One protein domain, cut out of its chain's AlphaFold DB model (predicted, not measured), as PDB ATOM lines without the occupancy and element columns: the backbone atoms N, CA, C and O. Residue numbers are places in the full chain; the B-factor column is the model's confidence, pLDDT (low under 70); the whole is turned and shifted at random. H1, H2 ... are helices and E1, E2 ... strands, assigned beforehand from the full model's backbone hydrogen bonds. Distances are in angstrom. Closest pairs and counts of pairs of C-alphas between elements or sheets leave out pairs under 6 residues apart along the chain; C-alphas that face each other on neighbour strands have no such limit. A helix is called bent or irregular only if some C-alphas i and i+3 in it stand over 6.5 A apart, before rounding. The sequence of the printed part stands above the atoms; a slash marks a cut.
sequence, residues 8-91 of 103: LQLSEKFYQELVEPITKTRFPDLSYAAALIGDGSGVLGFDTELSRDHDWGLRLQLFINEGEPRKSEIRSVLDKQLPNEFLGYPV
ATOM      1  N   LEU A   8     160.850 176.674 166.199       84.00
ATOM      2  CA  LEU A   8     160.845 177.288 164.874       84.00
ATOM      3  C   LEU A   8     159.838 176.605 163.938       84.00
ATOM      4  O   LEU A   8     159.074 177.285 163.258       84.00
ATOM      5  N   GLN A   9     159.793 175.270 163.943       87.31
ATOM      6  CA  GLN A   9     158.837 174.506 163.135       87.31
ATOM      7  C   GLN A   9     157.405 174.684 163.646       87.31
ATOM      8  O   GLN A   9     156.467 174.784 162.857       87.31
ATOM      9  N   LEU A  10     157.224 174.732 164.966       87.25
ATOM     10  CA  LEU A  10     155.929 174.941 165.600       87.25
ATOM     11  C   LEU A  10     155.370 176.335 165.265       87.25
ATOM     12  O   LEU A  10     154.212 176.449 164.861       87.25
ATOM     13  N   SER A  11     156.196 177.377 165.367       88.44
ATOM     14  CA  SER A  11     155.851 178.753 165.001       88.44
ATOM     15  C   SER A  11     155.624 178.922 163.500       88.44
ATOM     16  O   SER A  11     154.706 179.643 163.109       88.44
ATOM     17  N   GLU A  12     156.398 178.242 162.650       90.19
ATOM     18  CA  GLU A  12     156.178 178.242 161.200       90.19
ATOM     19  C   GLU A  12     154.816 177.634 160.844       90.19
ATOM     20  O   GLU A  12     154.028 178.266 160.137       90.19
ATOM     21  N   LYS A  13     154.491 176.455 161.394       92.56
ATOM     22  CA  LYS A  13     153.178 175.812 161.209       92.56
ATOM     23  C   LYS A  13     152.045 176.703 161.696       92.56
ATOM     24  O   LYS A  13     151.060 176.898 160.995       92.56
ATOM     25  N   PHE A  14     152.203 177.292 162.877       92.69
ATOM     26  CA  PHE A  14     151.216 178.205 163.441       92.69
ATOM     27  C   PHE A  14     150.969 179.427 162.551       92.69
ATOM     28  O   PHE A  14     149.821 179.831 162.342       92.69
ATOM     29  N   TYR A  15     152.035 179.997 161.988       94.56
ATOM     30  CA  TYR A  15     151.915 181.094 161.042       94.56
ATOM     31  C   TYR A  15     151.168 180.664 159.770       94.56
ATOM     32  O   TYR A  15     150.178 181.302 159.415       94.56
ATOM     33  N   GLN A  16     151.601 179.581 159.124       95.81
ATOM     34  CA  GLN A  16     151.053 179.119 157.842       95.81
ATOM     35  C   GLN A  16     149.602 178.631 157.949       95.81
ATOM     36  O   GLN A  16     148.798 178.873 157.050       95.81
ATOM     37  N   GLU A  17     149.246 177.950 159.040       96.00
ATOM     38  CA  GLU A  17     147.933 177.311 159.180       96.00
ATOM     39  C   GLU A  17     146.869 178.234 159.782       96.00
ATOM     40  O   GLU A  17     145.685 178.070 159.487       96.00
ATOM     41  N   LEU A  18     147.259 179.209 160.611       95.06
ATOM     42  CA  LEU A  18     146.306 180.066 161.322       95.06
ATOM     43  C   LEU A  18     146.486 181.549 160.999       95.06
ATOM     44  O   LEU A  18     145.551 182.200 160.529       95.06
ATOM     45  N   VAL A  19     147.675 182.106 161.231       94.69
ATOM     46  CA  VAL A  19     147.876 183.564 161.170       94.69
ATOM     47  C   VAL A  19     147.799 184.102 159.747       94.69
ATOM     48  O   VAL A  19     147.117 185.101 159.502       94.69
ATOM     49  N   GLU A  20     148.476 183.457 158.801       95.75
ATOM     50  CA  GLU A  20     148.506 183.873 157.404       95.75
ATOM     51  C   GLU A  20     147.114 183.785 156.750       95.75
ATOM     52  O   GLU A  20     146.690 184.789 156.168       95.75
ATOM     53  N   PRO A  21     146.340 182.687 156.885       97.19
ATOM     54  CA  PRO A  21     144.985 182.617 156.342       97.19
ATOM     55  C   PRO A  21     144.044 183.686 156.906       97.19
ATOM     56  O   PRO A  21     143.307 184.314 156.140       97.19
ATOM     57  N   ILE A  22     144.085 183.941 158.222       96.06
ATOM     58  CA  ILE A  22     143.268 184.990 158.855       96.06
ATOM     59  C   ILE A  22     143.665 186.362 158.301       96.06
ATOM     60  O   ILE A  22     142.796 187.133 157.886       96.06
ATOM     61  N   THR A  23     144.967 186.647 158.252       95.81
ATOM     62  CA  THR A  23     145.492 187.929 157.769       95.81
ATOM     63  C   THR A  23     145.120 188.166 156.310       95.81
ATOM     64  O   THR A  23     144.521 189.191 156.001       95.81
ATOM     65  N   LYS A  24     145.372 187.196 155.422       95.94
ATOM     66  CA  LYS A  24     145.050 187.300 153.990       95.94
ATOM     67  C   LYS A  24     143.553 187.428 153.721       95.94
ATOM     68  O   LYS A  24     143.159 188.137 152.802       95.94
ATOM     69  N   THR A  25     142.713 186.763 154.515       96.81
ATOM     70  CA  THR A  25     141.254 186.816 154.336       96.81
ATOM     71  C   THR A  25     140.666 188.136 154.826       96.81
ATOM     72  O   THR A  25     139.751 188.675 154.207       96.81
ATOM     73  N   ARG A  26     141.149 188.657 155.960       96.94
ATOM     74  CA  ARG A  26     140.581 189.852 156.606       96.94
ATOM     75  C   ARG A  26     141.239 191.156 156.162       96.94
ATOM     76  O   ARG A  26     140.572 192.184 156.167       96.94
ATOM     77  N   PHE A  27     142.504 191.101 155.760       96.25
ATOM     78  CA  PHE A  27     143.323 192.248 155.371       96.25
ATOM     79  C   PHE A  27     144.164 191.915 154.121       96.25
ATOM     80  O   PHE A  27     145.392 191.869 154.192       96.25
ATOM     81  N   PRO A  28     143.529 191.643 152.965       95.94
ATOM     82  CA  PRO A  28     144.223 191.182 151.754       95.94
ATOM     83  C   PRO A  28     145.243 192.187 151.193       95.94
ATOM     84  O   PRO A  28     146.148 191.800 150.460       95.94
ATOM     85  N   ASP A  29     145.094 193.468 151.524       96.06
ATOM     86  CA  ASP A  29     145.960 194.578 151.123       96.06
ATOM     87  C   ASP A  29     147.031 194.928 152.172       96.06
ATOM     88  O   ASP A  29     147.810 195.863 151.977       96.06
ATOM     89  N   LEU A  30     147.080 194.205 153.296       96.12
ATOM     90  CA  LEU A  30     148.037 194.477 154.361       96.12
ATOM     91  C   LEU A  30     149.451 194.085 153.930       96.12
ATOM     92  O   LEU A  30     149.766 192.913 153.742       96.12
ATOM     93  N   SER A  31     150.335 195.076 153.870       94.69
ATOM     94  CA  SER A  31     151.774 194.840 153.790       94.69
ATOM     95  C   SER A  31     152.321 194.569 155.190       94.69
ATOM     96  O   SER A  31     152.304 195.457 156.047       94.69
ATOM     97  N   TYR A  32     152.829 193.358 155.418       95.69
ATOM     98  CA  TYR A  32     153.409 192.956 156.695       95.69
ATOM     99  C   TYR A  32     154.582 191.987 156.518       95.69
ATOM    100  O   TYR A  32     154.739 191.363 155.470       95.69
ATOM    101  N   ALA A  33     155.386 191.843 157.568       94.56
ATOM    102  CA  ALA A  33     156.343 190.754 157.724       94.56
ATOM    103  C   ALA A  33     156.029 189.975 159.006       94.56
ATOM    104  O   ALA A  33     155.560 190.554 159.986       94.56
ATOM    105  N   ALA A  34     156.287 188.671 159.008       93.12
ATOM    106  CA  ALA A  34     156.170 187.820 160.185       93.12
ATOM    107  C   ALA A  34     157.537 187.220 160.506       93.12
ATOM    108  O   ALA A  34     158.228 186.753 159.601       93.12
ATOM    109  N   ALA A  35     157.932 187.237 161.774       88.56
ATOM    110  CA  ALA A  35     159.165 186.597 162.212       88.56
ATOM    111  C   ALA A  35     159.031 186.073 163.640       88.56
ATOM    112  O   ALA A  35     158.183 186.535 164.402       88.56
ATOM    113  N   LEU A  36     159.890 185.125 163.995       87.50
ATOM    114  CA  LEU A  36     160.164 184.756 165.374       87.50
ATOM    115  C   LEU A  36     161.535 185.343 165.736       87.50
ATOM    116  O   LEU A  36     162.558 184.900 165.222       87.50
ATOM    117  N   ILE A  37     161.541 186.374 166.576       82.38
ATOM    118  CA  ILE A  37     162.739 187.078 167.041       82.38
ATOM    119  C   ILE A  37     162.768 187.032 168.566       82.38
ATOM    120  O   ILE A  37     161.767 187.320 169.226       82.38
ATOM    121  N   GLY A  38     163.928 186.694 169.119       75.75
ATOM    122  CA  GLY A  38     164.166 186.619 170.553       75.75
ATOM    123  C   GLY A  38     165.479 185.908 170.865       75.75
ATOM    124  O   GLY A  38     166.190 185.464 169.968       75.75
ATOM    125  N   ASP A  39     165.783 185.813 172.148       65.94
ATOM    126  CA  ASP A  39     166.922 185.102 172.735       65.94
ATOM    127  C   ASP A  39     166.592 183.652 173.134       65.94
ATOM    128  O   ASP A  39     167.450 182.938 173.650       65.94
ATOM    129  N   GLY A  40     165.359 183.203 172.869       68.12
ATOM    130  CA  GLY A  40     164.902 181.846 173.154       68.12
ATOM    131  C   GLY A  40     165.725 180.777 172.430       68.12
ATOM    132  O   GLY A  40     166.149 180.957 171.284       68.12
ATOM    133  N   SER A  41     165.915 179.631 173.086       65.88
ATOM    134  CA  SER A  41     166.683 178.500 172.550       65.88
ATOM    135  C   SER A  41     166.153 178.009 171.200       65.88
ATOM    136  O   SER A  41     166.949 177.613 170.351       65.88
ATOM    137  N   GLY A  42     164.844 178.115 170.953       64.81
ATOM    138  CA  GLY A  42     164.236 177.761 169.674       64.81
ATOM    139  C   GLY A  42     164.505 178.757 168.543       64.81
ATOM    140  O   GLY A  42     164.578 178.352 167.385       64.81
ATOM    141  N   VAL A  43     164.765 180.033 168.854       69.50
ATOM    142  CA  VAL A  43     165.246 181.020 167.864       69.50
ATOM    143  C   VAL A  43     166.677 180.698 167.433       69.50
ATOM    144  O   VAL A  43     167.040 180.867 166.271       69.50
ATOM    145  N   LEU A  44     167.488 180.200 168.368       63.38
ATOM    146  CA  LEU A  44     168.888 179.838 168.137       63.38
ATOM    147  C   LEU A  44     169.071 178.402 167.609       63.38
ATOM    148  O   LEU A  44     170.195 178.018 167.291       63.38
ATOM    149  N   GLY A  45     167.991 177.618 167.501       64.06
ATOM    150  CA  GLY A  45     168.019 176.230 167.025       64.06
ATOM    151  C   GLY A  45     168.616 175.226 168.018       64.06
ATOM    152  O   GLY A  45     169.078 174.162 167.610       64.06
ATOM    153  N   PHE A  46     168.642 175.566 169.307       61.22
ATOM    154  CA  PHE A  46     169.149 174.720 170.392       61.22
ATOM    155  C   PHE A  46     168.033 174.109 171.249       61.22
ATOM    156  O   PHE A  46     168.307 173.581 172.329       61.22
ATOM    157  N   ASP A  47     166.774 174.206 170.823       65.00
ATOM    158  CA  ASP A  47     165.665 173.696 171.612       65.00
ATOM    159  C   ASP A  47     165.633 172.162 171.628       65.00
ATOM    160  O   ASP A  47     165.850 171.470 170.634       65.00
ATOM    161  N   THR A  48     165.388 171.620 172.816       62.44
ATOM    162  CA  THR A  48     165.272 170.181 173.075       62.44
ATOM    163  C   THR A  48     163.995 169.916 173.862       62.44
ATOM    164  O   THR A  48     163.406 170.840 174.425       62.44
ATOM    165  N   GLU A  49     163.578 168.652 173.959       60.56
ATOM    166  CA  GLU A  49     162.361 168.245 174.680       60.56
ATOM    167  C   GLU A  49     162.319 168.736 176.144       60.56
ATOM    168  O   GLU A  49     161.242 169.029 176.664       60.56
ATOM    169  N   LEU A  50     163.487 168.906 176.779       59.03
ATOM    170  CA  LEU A  50     163.628 169.435 178.140       59.03
ATOM    171  C   LEU A  50     163.530 170.969 178.246       59.03
ATOM    172  O   LEU A  50     163.256 171.464 179.331       59.03
ATOM    173  N   SER A  51     163.702 171.729 177.159       57.59
ATOM    174  CA  SER A  51     163.777 173.207 177.167       57.59
ATOM    175  C   SER A  51     162.405 173.906 177.169       57.59
ATOM    176  O   SER A  51     162.304 175.070 176.788       57.59
ATOM    177  N   ARG A  52     161.330 173.205 177.554       59.81
ATOM    178  CA  ARG A  52     159.948 173.726 177.529       59.81
ATOM    179  C   ARG A  52     159.571 174.551 178.763       59.81
ATOM    180  O   ARG A  52     158.459 175.072 178.819       59.81
ATOM    181  N   ASP A  53     160.440 174.605 179.768       53.91
ATOM    182  CA  ASP A  53     160.164 175.226 181.065       53.91
ATOM    183  C   ASP A  53     160.416 176.743 181.091       53.91
ATOM    184  O   ASP A  53     159.869 177.429 181.956       53.91
ATOM    185  N   HIS A  54     161.135 177.282 180.103       55.47
ATOM    186  CA  HIS A  54     161.362 178.714 179.927       55.47
ATOM    187  C   HIS A  54     161.308 179.113 178.449       55.47
ATOM    188  O   HIS A  54     161.975 178.514 177.612       55.47
ATOM    189  N   ASP A  55     160.515 180.144 178.138       56.91
ATOM    190  CA  ASP A  55     160.491 180.806 176.830       56.91
ATOM    191  C   ASP A  55     160.349 179.864 175.626       56.91
ATOM    192  O   ASP A  55     161.071 180.000 174.643       56.91
ATOM    193  N   TRP A  56     159.388 178.943 175.674       65.06
ATOM    194  CA  TRP A  56     159.094 178.021 174.578       65.06
ATOM    195  C   TRP A  56     157.591 178.006 174.275       65.06
ATOM    196  O   TRP A  56     156.772 177.880 175.190       65.06
ATOM    197  N   GLY A  57     157.204 178.137 173.001       70.88
ATOM    198  CA  GLY A  57     155.800 178.043 172.596       70.88
ATOM    199  C   GLY A  57     155.447 178.751 171.289       70.88
ATOM    200  O   GLY A  57     156.309 179.166 170.525       70.88
ATOM    201  N   LEU A  58     154.143 178.897 171.038       80.50
ATOM    202  CA  LEU A  58     153.586 179.491 169.818       80.50
ATOM    203  C   LEU A  58     153.776 181.008 169.806       80.50
ATOM    204  O   LEU A  58     152.907 181.767 170.241       80.50
ATOM    205  N   ARG A  59     154.934 181.456 169.323       82.88
ATOM    206  CA  ARG A  59     155.293 182.876 169.284       82.88
ATOM    207  C   ARG A  59     155.633 183.322 167.877       82.88
ATOM    208  O   ARG A  59     156.295 182.616 167.121       82.88
ATOM    209  N   LEU A  60     155.200 184.532 167.554       87.75
ATOM    210  CA  LEU A  60     155.644 185.285 166.391       87.75
ATOM    211  C   LEU A  60     155.398 186.776 166.624       87.75
ATOM    212  O   LEU A  60     154.580 187.173 167.458       87.75
ATOM    213  N   GLN A  61     156.070 187.600 165.839       90.12
ATOM    214  CA  GLN A  61     155.832 189.026 165.732       90.12
ATOM    215  C   GLN A  61     155.350 189.347 164.319       90.12
ATOM    216  O   GLN A  61     155.954 188.916 163.338       90.12
ATOM    217  N   LEU A  62     154.264 190.119 164.226       92.12
ATOM    218  CA  LEU A  62     153.801 190.718 162.977       92.12
ATOM    219  C   LEU A  62     154.258 192.173 162.922       92.12
ATOM    220  O   LEU A  62     153.851 193.001 163.739       92.12
ATOM    221  N   PHE A  63     155.089 192.479 161.936       93.31
ATOM    222  CA  PHE A  63     155.563 193.818 161.631       93.31
ATOM    223  C   PHE A  63     154.672 194.414 160.554       93.31
ATOM    224  O   PHE A  63     154.604 193.902 159.440       93.31
ATOM    225  N   ILE A  64     153.996 195.502 160.893       94.81
ATOM    226  CA  ILE A  64     153.134 196.261 159.986       94.81
ATOM    227  C   ILE A  64     153.648 197.693 159.882       94.81
ATOM    228  O   ILE A  64     154.334 198.181 160.782       94.81
ATOM    229  N   ASN A  65     153.288 198.378 158.801       93.94
ATOM    230  CA  ASN A  65     153.692 199.764 158.584       93.94
ATOM    231  C   ASN A  65     153.263 200.675 159.743       93.94
ATOM    232  O   ASN A  65     152.163 200.551 160.289       93.94
ATOM    233  N   GLU A  66     154.112 201.642 160.094       90.38
ATOM    234  CA  GLU A  66     153.832 202.562 161.200       90.38
ATOM    235  C   GLU A  66     152.539 203.367 160.977       90.38
ATOM    236  O   GLU A  66     151.790 203.600 161.924       90.38
ATOM    237  N   GLY A  67     152.232 203.710 159.728       93.06
ATOM    238  CA  GLY A  67     151.014 204.426 159.358       93.06
ATOM    239  C   GLY A  67     149.769 203.559 159.159       93.06
ATOM    240  O   GLY A  67     148.748 204.114 158.778       93.06
ATOM    241  N   GLU A  68     149.820 202.236 159.362       95.62
ATOM    242  CA  GLU A  68     148.655 201.360 159.152       95.62
ATOM    243  C   GLU A  68     147.524 201.736 160.130       95.62
ATOM    244  O   GLU A  68     147.686 201.533 161.333       95.62
ATOM    245  N   PRO A  69     146.379 202.281 159.678       95.19
ATOM    246  CA  PRO A  69     145.315 202.722 160.583       95.19
ATOM    247  C   PRO A  69     144.591 201.561 161.279       95.19
ATOM    248  O   PRO A  69     144.000 201.752 162.341       95.19
ATOM    249  N   ARG A  70     144.649 200.342 160.724       95.88
ATOM    250  CA  ARG A  70     143.916 199.167 161.220       95.88
ATOM    251  C   ARG A  70     144.669 198.367 162.286       95.88
ATOM    252  O   ARG A  70     144.200 197.292 162.648       95.88
ATOM    253  N   LYS A  71     145.800 198.833 162.846       94.25
ATOM    254  CA  LYS A  71     146.614 198.025 163.802       94.25
ATOM    255  C   LYS A  71     145.791 197.415 164.939       94.25
ATOM    256  O   LYS A  71     145.943 196.238 165.261       94.25
ATOM    257  N   SER A  72     144.917 198.220 165.542       93.81
ATOM    258  CA  SER A  72     144.056 197.791 166.648       93.81
ATOM    259  C   SER A  72     143.019 196.757 166.205       93.81
ATOM    260  O   SER A  72     142.723 195.822 166.946       93.81
ATOM    261  N   GLU A  73     142.490 196.900 164.990       96.25
ATOM    262  CA  GLU A  73     141.554 195.946 164.396       96.25
ATOM    263  C   GLU A  73     142.249 194.621 164.074       96.25
ATOM    264  O   GLU A  73     141.745 193.574 164.468       96.25
ATOM    265  N   ILE A  74     143.431 194.661 163.449       95.25
ATOM    266  CA  ILE A  74     144.251 193.481 163.140       95.25
ATOM    267  C   ILE A  74     144.505 192.671 164.410       95.25
ATOM    268  O   ILE A  74     144.226 191.472 164.450       95.25
ATOM    269  N   ARG A  75     144.951 193.341 165.481       92.69
ATOM    270  CA  ARG A  75     145.153 192.700 166.783       92.69
ATOM    271  C   ARG A  75     143.862 192.082 167.316       92.69
ATOM    272  O   ARG A  75     143.868 190.916 167.687       92.69
ATOM    273  N   SER A  76     142.751 192.822 167.302       94.50
ATOM    274  CA  SER A  76     141.461 192.317 167.789       94.50
ATOM    275  C   SER A  76     140.941 191.122 166.983       94.50
ATOM    276  O   SER A  76     140.344 190.211 167.550       94.50
ATOM    277  N   VAL A  77     141.152 191.115 165.668       95.69
ATOM    278  CA  VAL A  77     140.745 190.028 164.774       95.69
ATOM    279  C   VAL A  77     141.544 188.762 165.062       95.69
ATOM    280  O   VAL A  77     140.933 187.708 165.239       95.69
ATOM    281  N   LEU A  78     142.871 188.868 165.164       92.88
ATOM    282  CA  LEU A  78     143.730 187.743 165.536       92.88
ATOM    283  C   LEU A  78     143.372 187.236 166.937       92.88
ATOM    284  O   LEU A  78     143.153 186.042 167.119       92.88
ATOM    285  N   ASP A  79     143.177 188.142 167.898       90.19
ATOM    286  CA  ASP A  79     142.752 187.792 169.253       90.19
ATOM    287  C   ASP A  79     141.379 187.111 169.306       90.19
ATOM    288  O   ASP A  79     141.122 186.367 170.242       90.19
ATOM    289  N   LYS A  80     140.483 187.325 168.344       93.12
ATOM    290  CA  LYS A  80     139.166 186.665 168.335       93.12
ATOM    291  C   LYS A  80     139.145 185.354 167.560       93.12
ATOM    292  O   LYS A  80     138.324 184.499 167.868       93.12
ATOM    293  N   GLN A  81     139.966 185.231 166.519       94.44
ATOM    294  CA  GLN A  81     139.912 184.092 165.597       94.44
ATOM    295  C   GLN A  81     140.947 183.015 165.899       94.44
ATOM    296  O   GLN A  81     140.736 181.867 165.516       94.44
ATOM    297  N   LEU A  82     142.044 183.356 166.577       92.94
ATOM    298  CA  LEU A  82     142.999 182.347 167.008       92.94
ATOM    299  C   LEU A  82     142.369 181.442 168.081       92.94
ATOM    300  O   LEU A  82     141.770 181.957 169.034       92.94
ATOM    301  N   PRO A  83     142.513 180.110 167.949       91.69
ATOM    302  CA  PRO A  83     142.035 179.168 168.951       91.69
ATOM    303  C   PRO A  83     142.823 179.322 170.258       91.69
ATOM    304  O   PRO A  83     143.874 179.960 170.306       91.69
ATOM    305  N   ASN A  84     142.326 178.704 171.327       87.69
ATOM    306  CA  ASN A  84     143.049 178.667 172.601       87.69
ATOM    307  C   ASN A  84     144.279 177.747 172.539       87.69
ATOM    308  O   ASN A  84     145.278 178.017 173.206       87.69
ATOM    309  N   GLU A  85     144.227 176.705 171.703       89.25
ATOM    310  CA  GLU A  85     145.296 175.724 171.519       89.25
ATOM    311  C   GLU A  85     145.539 175.418 170.034       89.25
ATOM    312  O   GLU A  85     144.614 175.439 169.221       89.25
ATOM    313  N   PHE A  86     146.781 175.079 169.687       89.25
ATOM    314  CA  PHE A  86     147.188 174.576 168.378       89.25
ATOM    315  C   PHE A  86     148.215 173.454 168.567       89.25
ATOM    316  O   PHE A  86     149.175 173.606 169.319       89.25
ATOM    317  N   LEU A  87     147.980 172.297 167.938       87.81
ATOM    318  CA  LEU A  87     148.784 171.072 168.106       87.81
ATOM    319  C   LEU A  87     148.970 170.626 169.577       87.81
ATOM    320  O   LEU A  87     149.966 170.001 169.929       87.81
ATOM    321  N   GLY A  88     147.993 170.929 170.441       85.12
ATOM    322  CA  GLY A  88     148.046 170.624 171.876       85.12
ATOM    323  C   GLY A  88     148.905 171.593 172.695       85.12
ATOM    324  O   GLY A  88     149.240 171.288 173.841       85.12
ATOM    325  N   TYR A  89     149.274 172.740 172.118       83.62
ATOM    326  CA  TYR A  89     150.004 173.812 172.789       83.62
ATOM    327  C   TYR A  89     149.144 175.073 172.914       83.62
ATOM    328  O   TYR A  89     148.405 175.403 171.987       83.62
ATOM    329  N   PRO A  90     149.255 175.811 174.027       84.88
ATOM    330  CA  PRO A  90     148.510 177.041 174.258       84.88
ATOM    331  C   PRO A  90     148.977 178.148 173.309       84.88
ATOM    332  O   PRO A  90     150.174 178.403 173.172       84.88
ATOM    333  N   VAL A  91     148.027 178.837 172.680       86.25
ATOM    334  CA  VAL A  91     148.299 180.000 171.814       86.25
ATOM    335  C   VAL A  91     148.513 181.269 172.648       86.25
ATOM    336  O   VAL A  91     149.189 182.203 172.221       86.25
TER     337      VAL A  91
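AT A GLANCE: This is residues 8 to 91 of the 103 residues of an uncharacterized protein of bacterium (UniProt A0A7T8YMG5). A long helix, H1, runs beside a small two-strand hairpin, E1 and E2, and a shorter helix, H2, packs crosswise on residues 19 to 23 of H1. The long loop of residues 36 to 60 joins the two strands and reaches to one end of the elongated whole. The printed part has 84 residues, with two named helices and two named strands in the order H1, E1, E2, H2; the sheet, E1 - E2, is antiparallel. The class is mixed, helices and strands, with 38 residues, under half, in named elements. The whole is only just compact, close to loose, with a radius of gyration of the C-alphas of 13.8 A and spans of 41 by 25 by 18 A.

HOW THE PARTS SIT: H1, residues 8 to 26, has a kink of 33 degrees near residue 15. It is near E1, residues 32 to 35, with 9 pairs of C-alphas within 10 A. E1 and E2, residues 61 to 64, form an antiparallel hairpin at 161 degrees; N 33 and O 63, 2.9 A, and N 61 and O 35, 2.8 A, are within hydrogen-bond range. H1 is apart from E2. With residues 19 to 23 alone, H1 touches H2, residues 71 to 81; the closest C-alphas, of Ile 22 and Leu 78, are 7.2 A apart. Their lines are only just about perpendicular, at 71 degrees. E1 and H2 are apart. In H2 every O i to N i+4 pair is within hydrogen-bond range, in H1 13 of 15.

IN THESE COORDINATES: H1 begins at C-alpha 8, (160.845, 177.288, 164.874), and is 25.2 A long; it is irregular, but only just, with C-alphas 17 and 20 6.8 A apart. E1 is 10.2 A long and E2 9.6 A. H2, 15.6 A long, ends at C-alpha 81, (139.912, 184.092, 165.597). Residues 85 to 86 pair with residues 89 to 90, antiparallel.

THE WHOLE: The two C-alphas farthest apart, of Leu 50 and Pro 69, are 41.9 A apart. The printed part has no cut. The link from E1 to E2 is long, 25 residues; H1 to E1 is tight, E2 to H2 short. The mean pLDDT of the printed part is 85.2; residues 39 to 56 are under 70.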